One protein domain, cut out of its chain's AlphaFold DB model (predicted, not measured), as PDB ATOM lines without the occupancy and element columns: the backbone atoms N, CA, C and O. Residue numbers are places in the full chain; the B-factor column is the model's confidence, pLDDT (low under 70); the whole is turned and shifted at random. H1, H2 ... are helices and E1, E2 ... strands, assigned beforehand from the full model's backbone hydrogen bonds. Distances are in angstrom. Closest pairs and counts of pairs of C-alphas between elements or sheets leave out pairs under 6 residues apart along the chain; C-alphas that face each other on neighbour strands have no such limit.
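This is residues 465 to 544 of the 665 residues of the protein "Calmodulin" of Aphanomyces invadans (UniProt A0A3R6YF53). A small two-stranded ribbon, E1 and E2, lies at one end of the body; H3 and H4 each follow directly from one strand and run away from the ribbon, apart from each other, and H1 lies across the far end of H4. H2 crosses H4 and ends beside H3, and two long loops, residues 478 to 489 and 517 to 532, reach toward the two ends of the longest axis. The 80 printed residues have four named helices and two named strands, in the order H1 H2 E1 H3 E2 H4; the sheet is E1 - E2, antiparallel, and the class is mostly helix. The whole is compact, with a radius of gyration of the C-alphas of 12.2 A and spans of 39 by 28 by 21 A.

H1, residues 465 to 477, touches H4, residues 536 to 543, with residues 473 to 477 alone; the closest C-alphas are those of Arg 473 and Val 543, 5.2 A apart, and the lines are about perpendicular at 73 degrees. H1 is close to but not clearly touching H3, residues 507 to 516, with the C-alphas of Leu 476 and Leu 514 closest at 7.7 A. H2, residues 490 to 497, touches H4, about perpendicular at 76 degrees, with the C-alphas of Phe 490 and Val 540 closest at 6.7 A. H2 and H3 only just touch, with 3 pairs of C-alphas within 8 A, the closest being those of Leu 497 and Gly 513 at 5.4 A. H3 and H4 are apart. E1, residues 504 to 506, and E2, residues 533 to 535, are antiparallel neighbours at 154 degrees; N 505 and O 534 are 2.8 A apart and N 534 and O 505 2.8 A, both within hydrogen-bond range. In H1, H2, H3 and H4 every O i to N i+4 pair is within hydrogen-bond range.

H1 begins at C-alpha 465, (354.552, 319.375, 282.312), and measures 18.0 A from first to last C-alpha. H2 measures 10.8 A, E1 6.5 A, H3 14.1 A, E2 6.7 A and H4 10.5 A. E1 begins at C-alpha 504, (343.475, 308.109, 265.122), and H4 ends at C-alpha 543, (340.369, 318.053, 276.889).

The two C-alphas farthest apart are those of Asp 485 and Arg 524, 39.3 A. The printed part has no cut. The links H1 to H2, 12 residues, and H3 to E2, 16 residues, are long. The mean pLDDT of the printed part is 73.1; residues 465 to 469, 500 to 502, 507 and 520 to 533 are under 70.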
ATOM      1  N   VAL A 465     355.423 320.204 283.155       49.62
ATOM      2  CA  VAL A 465     354.552 319.375 282.312       49.62
ATOM      3  C   VAL A 465     353.098 319.675 282.664       49.62
ATOM      4  O   VAL A 465     352.345 319.967 281.745       49.62
ATOM      5  N   ASP A 466     352.738 319.744 283.949       59.56
ATOM      6  CA  ASP A 466     351.378 320.066 284.411       59.56
ATOM      7  C   ASP A 466     350.908 321.438 283.891       59.56
ATOM      8  O   ASP A 466     349.826 321.565 283.319       59.56
ATOM      9  N   GLU A 467     351.758 322.466 283.997       62.16
ATOM     10  CA  GLU A 467     351.487 323.805 283.455       62.16
ATOM     11  C   GLU A 467     351.343 323.797 281.921       62.16
ATOM     12  O   GLU A 467     350.480 324.472 281.361       62.16
ATOM     13  N   LEU A 468     352.152 322.992 281.218       62.69
ATOM     14  CA  LEU A 468     352.070 322.846 279.761       62.69
ATOM     15  C   LEU A 468     350.799 322.091 279.341       62.69
ATOM     16  O   LEU A 468     350.166 322.459 278.351       62.69
ATOM     17  N   GLU A 469     350.405 321.063 280.087       66.75
ATOM     18  CA  GLU A 469     349.157 320.332 279.897       66.75
ATOM     19  C   GLU A 469     347.953 321.254 280.118       66.75
ATOM     20  O   GLU A 469     347.123 321.377 279.217       66.75
ATOM     21  N   ASN A 470     347.904 321.984 281.235       70.31
ATOM     22  CA  ASN A 470     346.862 322.973 281.512       70.31
ATOM     23  C   ASN A 470     346.798 324.043 280.405       70.31
ATOM     24  O   ASN A 470     345.714 324.365 279.910       70.31
ATOM     25  N   GLN A 471     347.948 324.547 279.938       74.38
ATOM     26  CA  GLN A 471     348.014 325.492 278.820       74.38
ATOM     27  C   GLN A 471     347.436 324.899 277.524       74.38
ATOM     28  O   GLN A 471     346.678 325.580 276.822       74.38
ATOM     29  N   ILE A 472     347.775 323.653 277.180       74.38
ATOM     30  CA  ILE A 472     347.269 322.983 275.974       74.38
ATOM     31  C   ILE A 472     345.768 322.698 276.118       74.38
ATOM     32  O   ILE A 472     345.018 323.053 275.208       74.38
ATOM     33  N   ARG A 473     345.303 322.154 277.254       81.81
ATOM     34  CA  ARG A 473     343.879 321.896 277.542       81.81
ATOM     35  C   ARG A 473     343.057 323.171 277.395       81.81
ATOM     36  O   ARG A 473     342.117 323.213 276.604       81.81
ATOM     37  N   GLN A 474     343.452 324.252 278.066       82.94
ATOM     38  CA  GLN A 474     342.752 325.532 277.958       82.94
ATOM     39  C   GLN A 474     342.802 326.109 276.536       82.94
ATOM     40  O   GLN A 474     341.801 326.654 276.072       82.94
ATOM     41  N   THR A 475     343.919 325.975 275.810       81.25
ATOM     42  CA  THR A 475     344.012 326.450 274.417       81.25
ATOM     43  C   THR A 475     343.081 325.655 273.496       81.25
ATOM     44  O   THR A 475     342.372 326.260 272.695       81.25
ATOM     45  N   LEU A 476     343.015 324.329 273.651       84.19
ATOM     46  CA  LEU A 476     342.087 323.459 272.927       84.19
ATOM     47  C   LEU A 476     340.630 323.825 273.215       84.19
ATOM     48  O   LEU A 476     339.862 324.025 272.277       84.19
ATOM     49  N   ARG A 477     340.254 324.000 274.488       89.62
ATOM     50  CA  ARG A 477     338.887 324.387 274.883       89.62
ATOM     51  C   ARG A 477     338.483 325.754 274.320       89.62
ATOM     52  O   ARG A 477     337.432 325.864 273.701       89.62
ATOM     53  N   ARG A 478     339.357 326.770 274.408       87.94
ATOM     54  CA  ARG A 478     339.164 328.120 273.813       87.94
ATOM     55  C   ARG A 478     339.187 328.146 272.270       87.94
ATOM     56  O   ARG A 478     339.094 329.221 271.664       87.94
ATOM     57  N   ARG A 479     339.386 326.996 271.621       85.50
ATOM     58  CA  ARG A 479     339.374 326.801 270.160       85.50
ATOM     59  C   ARG A 479     338.444 325.664 269.725       85.50
ATOM     60  O   ARG A 479     338.379 325.356 268.537       85.50
ATOM     61  N   CYS A 480     337.723 325.055 270.662       89.69
ATOM     62  CA  CYS A 480     336.775 323.993 270.387       89.69
ATOM     63  C   CYS A 480     335.530 324.583 269.708       89.69
ATOM     64  O   CYS A 480     334.986 325.567 270.211       89.69
ATOM     65  N   PRO A 481     335.043 324.004 268.595       90.19
ATOM     66  CA  PRO A 481     333.735 324.355 268.060       90.19
ATOM     67  C   PRO A 481     332.648 324.067 269.099       90.19
ATOM     68  O   PRO A 481     332.658 323.000 269.717       90.19
ATOM     69  N   ALA A 482     331.716 324.997 269.270       89.12
ATOM     70  CA  ALA A 482     330.506 324.781 270.054       89.12
ATOM     71  C   ALA A 482     329.343 324.321 269.158       89.12
ATOM     72  O   ALA A 482     329.327 324.586 267.950       89.12
ATOM     73  N   ASP A 483     328.369 323.642 269.753       88.75
ATOM     74  CA  ASP A 483     327.052 323.406 269.165       88.75
ATOM     75  C   ASP A 483     326.102 324.594 269.403       88.75
ATOM     76  O   ASP A 483     326.454 325.589 270.038       88.75
ATOM     77  N   ALA A 484     324.891 324.523 268.842       84.38
ATOM     78  CA  ALA A 484     323.932 325.631 268.847       84.38
ATOM     79  C   ALA A 484     323.416 326.023 270.250       84.38
ATOM     80  O   ALA A 484     322.888 327.120 270.410       84.38
ATOM     81  N   ASP A 485     323.579 325.160 271.259       81.75
ATOM     82  CA  ASP A 485     323.290 325.444 272.672       81.75
ATOM     83  C   ASP A 485     324.519 325.956 273.457       81.75
ATOM     84  O   ASP A 485     324.443 326.131 274.672       81.75
ATOM     85  N   GLY A 486     325.641 326.221 272.775       83.25
ATOM     86  CA  GLY A 486     326.885 326.740 273.357       83.25
ATOM     87  C   GLY A 486     327.826 325.676 273.931       83.25
ATOM     88  O   GLY A 486     328.918 326.018 274.387       83.25
ATOM     89  N   VAL A 487     327.441 324.397 273.895       89.12
ATOM     90  CA  VAL A 487     328.220 323.285 274.460       89.12
ATOM     91  C   VAL A 487     329.397 322.907 273.561       89.12
ATOM     92  O   VAL A 487     329.275 322.878 272.337       89.12
ATOM     93  N   LEU A 488     330.550 322.602 274.162       91.12
ATOM     94  CA  LEU A 488     331.770 322.230 273.445       91.12
ATOM     95  C   LEU A 488     331.635 320.866 272.751       91.12
ATOM     96  O   LEU A 488     331.396 319.844 273.392       91.12
ATOM     97  N   ASN A 489     331.867 320.841 271.437       91.06
ATOM     98  CA  ASN A 489     331.813 319.637 270.617       91.06
ATOM     99  C   ASN A 489     333.229 319.104 270.325       91.06
ATOM    100  O   ASN A 489     333.870 319.447 269.323       91.06
ATOM    101  N   PHE A 490     333.715 318.223 271.203       90.00
ATOM    102  CA  PHE A 490     335.044 317.621 271.069       90.00
ATOM    103  C   PHE A 490     335.199 316.734 269.825       90.00
ATOM    104  O   PHE A 490     336.317 316.599 269.329       90.00
ATOM    105  N   LEU A 491     334.112 316.175 269.275       88.88
ATOM    106  CA  LEU A 491     334.166 315.394 268.034       88.88
ATOM    107  C   LEU A 491     334.564 316.282 266.849       88.88
ATOM    108  O   LEU A 491     335.541 315.980 266.168       88.88
ATOM    109  N   LYS A 492     333.902 317.433 266.670       88.56
ATOM    110  CA  LYS A 492     334.262 318.431 265.645       88.56
ATOM    111  C   LYS A 492     335.690 318.951 265.828       88.56
ATOM    112  O   LYS A 492     336.406 319.148 264.843       88.56
ATOM    113  N   LEU A 493     336.132 319.143 267.075       87.81
ATOM    114  CA  LEU A 493     337.523 319.501 267.370       87.81
ATOM    115  C   LEU A 493     338.492 318.397 266.914       87.81
ATOM    116  O   LEU A 493     339.441 318.692 266.190       87.81
ATOM    117  N   PHE A 494     338.244 317.134 267.269       85.00
ATOM    118  CA  PHE A 494     339.087 316.000 266.880       85.00
ATOM    119  C   PHE A 494     339.119 315.785 265.357       85.00
ATOM    120  O   PHE A 494     340.191 315.590 264.785       85.00
ATOM    121  N   GLU A 495     337.977 315.885 264.673       85.69
ATOM    122  CA  GLU A 495     337.887 315.777 263.210       85.69
ATOM    123  C   GLU A 495     338.654 316.897 262.489       85.69
ATOM    124  O   GLU A 495     339.275 316.646 261.454       85.69
ATOM    125  N   SER A 496     338.719 318.107 263.065       84.25
ATOM    126  CA  SER A 496     339.556 319.193 262.528       84.25
ATOM    127  C   SER A 496     341.056 318.840 262.511       84.25
ATOM    128  O   SER A 496     341.799 319.286 261.625       84.25
ATOM    129  N   LEU A 497     341.491 317.985 263.450       78.94
ATOM    130  CA  LEU A 497     342.852 317.456 263.547       78.94
ATOM    131  C   LEU A 497     343.036 316.197 262.680       78.94
ATOM    132  O   LEU A 497     344.064 316.046 262.007       78.94
ATOM    133  N   ASP A 498     342.044 315.301 262.630       77.88
ATOM    134  CA  ASP A 498     342.046 314.118 261.764       77.88
ATOM    135  C   ASP A 498     341.360 314.357 260.408       77.88
ATOM    136  O   ASP A 498     340.397 313.687 260.036       77.88
ATOM    137  N   LYS A 499     341.975 315.211 259.581       70.94
ATOM    138  CA  LYS A 499     341.577 315.489 258.182       70.94
ATOM    139  C   LYS A 499     341.547 314.274 257.228       70.94
ATOM    140  O   LYS A 499     341.389 314.452 256.024       70.94
ATOM    141  N   LYS A 500     341.775 313.045 257.711       66.94
ATOM    142  CA  LYS A 500     341.599 311.794 256.945       66.94
ATOM    143  C   LYS A 500     340.601 310.824 257.603       66.94
ATOM    144  O   LYS A 500     340.559 309.672 257.186       66.94
ATOM    145  N   ASN A 501     339.865 311.283 258.620       64.12
ATOM    146  CA  ASN A 501     338.849 310.580 259.411       64.12
ATOM    147  C   ASN A 501     339.183 309.099 259.695       64.12
ATOM    148  O   ASN A 501     338.428 308.181 259.382       64.12
ATOM    149  N   ARG A 502     340.376 308.860 260.257       65.38
ATOM    150  CA  ARG A 502     340.892 307.524 260.610       65.38
ATOM    151  C   ARG A 502     340.699 307.195 262.093       65.38
ATOM    152  O   ARG A 502     341.271 306.214 262.563       65.38
ATOM    153  N   LYS A 503     339.954 308.043 262.818       70.19
ATOM    154  CA  LYS A 503     339.709 308.004 264.272       70.19
ATOM    155  C   LYS A 503     340.990 307.937 265.126       70.19
ATOM    156  O   LYS A 503     340.943 307.532 266.281       70.19
ATOM    157  N   LEU A 504     342.139 308.316 264.551       75.69
ATOM    158  CA  LEU A 504     343.475 308.109 265.122       75.69
ATOM    159  C   LEU A 504     344.451 309.217 264.689       75.69
ATOM    160  O   LEU A 504     344.880 309.306 263.524       75.69
ATOM    161  N   LEU A 505     344.880 310.014 265.665       72.38
ATOM    162  CA  LEU A 505     345.930 311.017 265.532       72.38
ATOM    163  C   LEU A 505     347.295 310.376 265.801       72.38
ATOM    164  O   LEU A 505     347.547 309.838 266.871       72.38
ATOM    165  N   SER A 506     348.216 310.435 264.840       73.44
ATOM    166  CA  SER A 506     349.634 310.157 265.105       73.44
ATOM    167  C   SER A 506     350.291 311.366 265.776       73.44
ATOM    168  O   SER A 506     349.865 312.494 265.533       73.44
ATOM    169  N   ALA A 507     351.370 311.163 266.541       69.06
ATOM    170  CA  ALA A 507     352.075 312.245 267.243       69.06
ATOM    171  C   ALA A 507     352.375 313.472 266.347       69.06
ATOM    172  O   ALA A 507     352.069 314.601 266.723       69.06
ATOM    173  N   ASN A 508     352.852 313.265 265.110       71.56
ATOM    174  CA  ASN A 508     353.079 314.364 264.157       71.56
ATOM    175  C   ASN A 508     351.792 315.088 263.717       71.56
ATOM    176  O   ASN A 508     351.830 316.302 263.536       71.56
ATOM    177  N   LYS A 509     350.653 314.389 263.558       72.69
ATOM    178  CA  LYS A 509     349.360 315.048 263.282       72.69
ATOM    179  C   LYS A 509     348.937 315.913 264.460       72.69
ATOM    180  O   LYS A 509     348.580 317.066 264.251       72.69
ATOM    181  N   LEU A 510     348.992 315.357 265.672       74.56
ATOM    182  CA  LEU A 510     348.627 316.072 266.892       74.56
ATOM    183  C   LEU A 510     349.511 317.315 267.055       74.56
ATOM    184  O   LEU A 510     348.984 318.410 267.172       74.56
ATOM    185  N   LYS A 511     350.837 317.183 266.925       71.81
ATOM    186  CA  LYS A 511     351.797 318.300 266.996       71.81
ATOM    187  C   LYS A 511     351.487 319.419 265.992       71.81
ATOM    188  O   LYS A 511     351.437 320.581 266.384       71.81
ATOM    189  N   ILE A 512     351.229 319.082 264.723       72.75
ATOM    190  CA  ILE A 512     350.829 320.059 263.691       72.75
ATOM    191  C   ILE A 512     349.477 320.703 264.040       72.75
ATOM    192  O   ILE A 512     349.323 321.914 263.909       72.75
ATOM    193  N   GLY A 513     348.518 319.907 264.514       74.56
ATOM    194  CA  GLY A 513     347.188 320.353 264.920       74.56
ATOM    195  C   GLY A 513     347.200 321.337 266.087       74.56
ATOM    196  O   GLY A 513     346.631 322.420 265.988       74.56
ATOM    197  N   LEU A 514     347.904 321.000 267.169       75.44
ATOM    198  CA  LEU A 514     348.041 321.847 268.353       75.44
ATOM    199  C   LEU A 514     348.704 323.188 268.009       75.44
ATOM    200  O   LEU A 514     348.213 324.232 268.435       75.44
ATOM    201  N   VAL A 515     349.759 323.181 267.186       76.00
ATOM    202  CA  VAL A 515     350.401 324.415 266.698       76.00
ATOM    203  C   VAL A 515     349.449 325.231 265.815       76.00
ATOM    204  O   VAL A 515     349.364 326.444 265.988       76.00
ATOM    205  N   ALA A 516     348.670 324.593 264.932       75.25
ATOM    206  CA  ALA A 516     347.672 325.276 264.100       75.25
ATOM    207  C   ALA A 516     346.510 325.892 264.909       75.25
ATOM    208  O   ALA A 516     345.950 326.903 264.494       75.25
ATOM    209  N   LEU A 517     346.175 325.327 266.076       75.25
ATOM    210  CA  LEU A 517     345.222 325.905 267.033       75.25
ATOM    211  C   LEU A 517     345.849 326.986 267.945       75.25
ATOM    212  O   LEU A 517     345.128 327.664 268.679       75.25
ATOM    213  N   GLY A 518     347.170 327.192 267.876       74.38
ATOM    214  CA  GLY A 518     347.899 328.244 268.596       74.38
ATOM    215  C   GLY A 518     348.633 327.802 269.869       74.38
ATOM    216  O   GLY A 518     349.085 328.659 270.630       74.38
ATOM    217  N   CYS A 519     348.780 326.498 270.122       74.75
ATOM    218  CA  CYS A 519     349.512 325.993 271.288       74.75
ATOM    219  C   CYS A 519     351.022 326.267 271.149       74.75
ATOM    220  O   CYS A 519     351.657 325.828 270.186       74.75
ATOM    221  N   LYS A 520     351.624 326.949 272.135       68.38
ATOM    222  CA  LYS A 520     353.058 327.304 272.154       68.38
ATOM    223  C   LYS A 520     353.937 326.127 272.605       68.38
ATOM    224  O   LYS A 520     354.504 326.138 273.691       68.38
ATOM    225  N   ILE A 521     354.035 325.101 271.765       63.75
ATOM    226  CA  ILE A 521     354.751 323.857 272.077       63.75
ATOM    227  C   ILE A 521     356.234 323.955 271.691       63.75
ATOM    228  O   ILE A 521     356.562 324.103 270.514       63.75
ATOM    229  N   ASP A 522     357.137 323.786 272.664       54.34
ATOM    230  CA  ASP A 522     358.564 323.582 272.382       54.34
ATOM    231  C   ASP A 522     358.768 322.236 271.670       54.34
ATOM    232  O   ASP A 522     358.463 321.156 272.188       54.34
ATOM    233  N   VAL A 523     359.322 322.316 270.459       43.84
ATOM    234  CA  VAL A 523     359.562 321.195 269.547       43.84
ATOM    235  C   VAL A 523     360.360 320.061 270.199       43.84
ATOM    236  O   VAL A 523     360.151 318.914 269.793       43.84
ATOM    237  N   ARG A 524     361.218 320.358 271.189       42.06
ATOM    238  CA  ARG A 524     362.122 319.398 271.851       42.06
ATOM    239  C   ARG A 524     361.522 318.671 273.058       42.06
ATOM    240  O   ARG A 524     362.142 317.731 273.539       42.06
ATOM    241  N   ARG A 525     360.380 319.124 273.593       40.31
ATOM    242  CA  ARG A 525     359.896 318.715 274.931       40.31
ATOM    243  C   ARG A 525     358.657 317.820 274.943       40.31
ATOM    244  O   ARG A 525     358.265 317.361 276.010       40.31
ATOM    245  N   VAL A 526     358.054 317.548 273.786       43.34
ATOM    246  CA  VAL A 526     356.913 316.624 273.683       43.34
ATOM    247  C   VAL A 526     357.391 315.244 273.245       43.34
ATOM    248  O   VAL A 526     357.328 314.907 272.064       43.34
ATOM    249  N   ASP A 527     357.826 314.466 274.235       44.00
ATOM    250  CA  ASP A 527     357.821 312.994 274.210       44.00
ATOM    251  C   ASP A 527     356.913 312.448 275.337       44.00
ATOM    252  O   ASP A 527     357.157 311.424 275.960       44.00
ATOM    253  N   VAL A 528     355.841 313.200 275.626       40.91
ATOM    254  CA  VAL A 528     354.848 312.935 276.688       40.91
ATOM    255  C   VAL A 528     353.937 311.742 276.338       40.91
ATOM    256  O   VAL A 528     353.196 311.248 277.178       40.91
ATOM    257  N   MET A 529     354.006 311.239 275.101       39.59
ATOM    258  CA  MET A 529     353.167 310.150 274.601       39.59
ATOM    259  C   MET A 529     354.025 308.986 274.097       39.59
ATOM    260  O   MET A 529     354.248 308.836 272.896       39.59
ATOM    261  N   ALA A 530     354.404 308.085 275.011       40.62
ATOM    262  CA  ALA A 530     354.898 306.747 274.654       40.62
ATOM    263  C   ALA A 530     353.889 305.973 273.766       40.62
ATOM    264  O   ALA A 530     354.251 305.069 273.006       40.62
ATOM    265  N   VAL A 531     352.611 306.372 273.811       51.50
ATOM    266  CA  VAL A 531     351.561 305.932 272.893       51.50
ATOM    267  C   VAL A 531     351.760 306.572 271.510       51.50
ATOM    268  O   VAL A 531     351.503 307.752 271.289       51.50
ATOM    269  N   LYS A 532     352.163 305.764 270.521       58.97
ATOM    270  CA  LYS A 532     352.454 306.205 269.134       58.97
ATOM    271  C   LYS A 532     351.253 306.828 268.389       58.97
ATOM    272  O   LYS A 532     351.420 307.350 267.279       58.97
ATOM    273  N   ARG A 533     350.039 306.723 268.943       67.44
ATOM    274  CA  ARG A 533     348.774 307.260 268.419       67.44
ATOM    275  C   ARG A 533     347.862 307.668 269.576       67.44
ATOM    276  O   ARG A 533     347.950 307.080 270.645       67.44
ATOM    277  N   VAL A 534     346.965 308.611 269.319       71.75
ATOM    278  CA  VAL A 534     345.884 309.030 270.218       71.75
ATOM    279  C   VAL A 534     344.563 308.789 269.491       71.75
ATOM    280  O   VAL A 534     344.399 309.225 268.346       71.75
ATOM    281  N   ASP A 535     343.657 308.051 270.115       79.88
ATOM    282  CA  ASP A 535     342.270 307.899 269.670       79.88
ATOM    283  C   ASP A 535     341.389 309.050 270.193       79.88
ATOM    284  O   ASP A 535     341.872 310.009 270.798       79.88
ATOM    285  N   PHE A 536     340.091 308.991 269.894       80.00
ATOM    286  CA  PHE A 536     339.134 310.014 270.314       80.00
ATOM    287  C   PHE A 536     338.905 310.038 271.834       80.00
ATOM    288  O   PHE A 536     338.758 311.108 272.411       80.00
ATOM    289  N   ASP A 537     338.920 308.879 272.486       79.12
ATOM    290  CA  ASP A 537     338.583 308.703 273.901       79.12
ATOM    291  C   ASP A 537     339.723 309.201 274.814       79.12
ATOM    292  O   ASP A 537     339.510 309.995 275.732       79.12
ATOM    293  N   ALA A 538     340.972 308.870 274.474       74.31
ATOM    294  CA  ALA A 538     342.153 309.461 275.098       74.31
ATOM    295  C   ALA A 538     342.276 310.979 274.844       74.31
ATOM    296  O   ALA A 538     342.805 311.696 275.692       74.31
ATOM    297  N   PHE A 539     341.781 311.486 273.708       78.50
ATOM    298  CA  PHE A 539     341.726 312.928 273.445       78.50
ATOM    299  C   PHE A 539     340.647 313.628 274.286       78.50
ATOM    300  O   PHE A 539     340.926 314.673 274.867       78.50
ATOM    301  N   VAL A 540     339.445 313.051 274.402       81.56
ATOM    302  CA  VAL A 540     338.361 313.595 275.238       81.56
ATOM    303  C   VAL A 540     338.787 313.667 276.703       81.56
ATOM    304  O   VAL A 540     338.723 314.753 277.275       81.56
ATOM    305  N   ARG A 541     339.350 312.589 277.275       80.69
ATOM    306  CA  ARG A 541     339.876 312.590 278.659       80.69
ATOM    307  C   ARG A 541     340.895 313.695 278.952       80.69
ATOM    308  O   ARG A 541     340.974 314.145 280.086       80.69
ATOM    309  N   PHE A 542     341.685 314.107 277.958       78.25
ATOM    310  CA  PHE A 542     342.667 315.184 278.110       78.25
ATOM    311  C   PHE A 542     342.035 316.585 278.012       78.25
ATOM    312  O   PHE A 542     342.491 317.518 278.672       78.25
ATOM    313  N   VAL A 543     341.017 316.754 277.156       83.31
ATOM    314  CA  VAL A 543     340.369 318.053 276.889       83.31
ATOM    315  C   VAL A 543     339.249 318.367 277.889       83.31
ATOM    316  O   VAL A 543     338.965 319.547 278.127       83.31
ATOM    317  N   GLU A 544     338.637 317.344 278.490       84.50
ATOM    318  CA  GLU A 544     337.687 317.490 279.596       84.50
ATOM    319  C   GLU A 544     338.289 318.224 280.801       84.50
ATOM    320  O   GLU A 544     339.476 318.114 281.097       84.50
TER     321      GLU A 544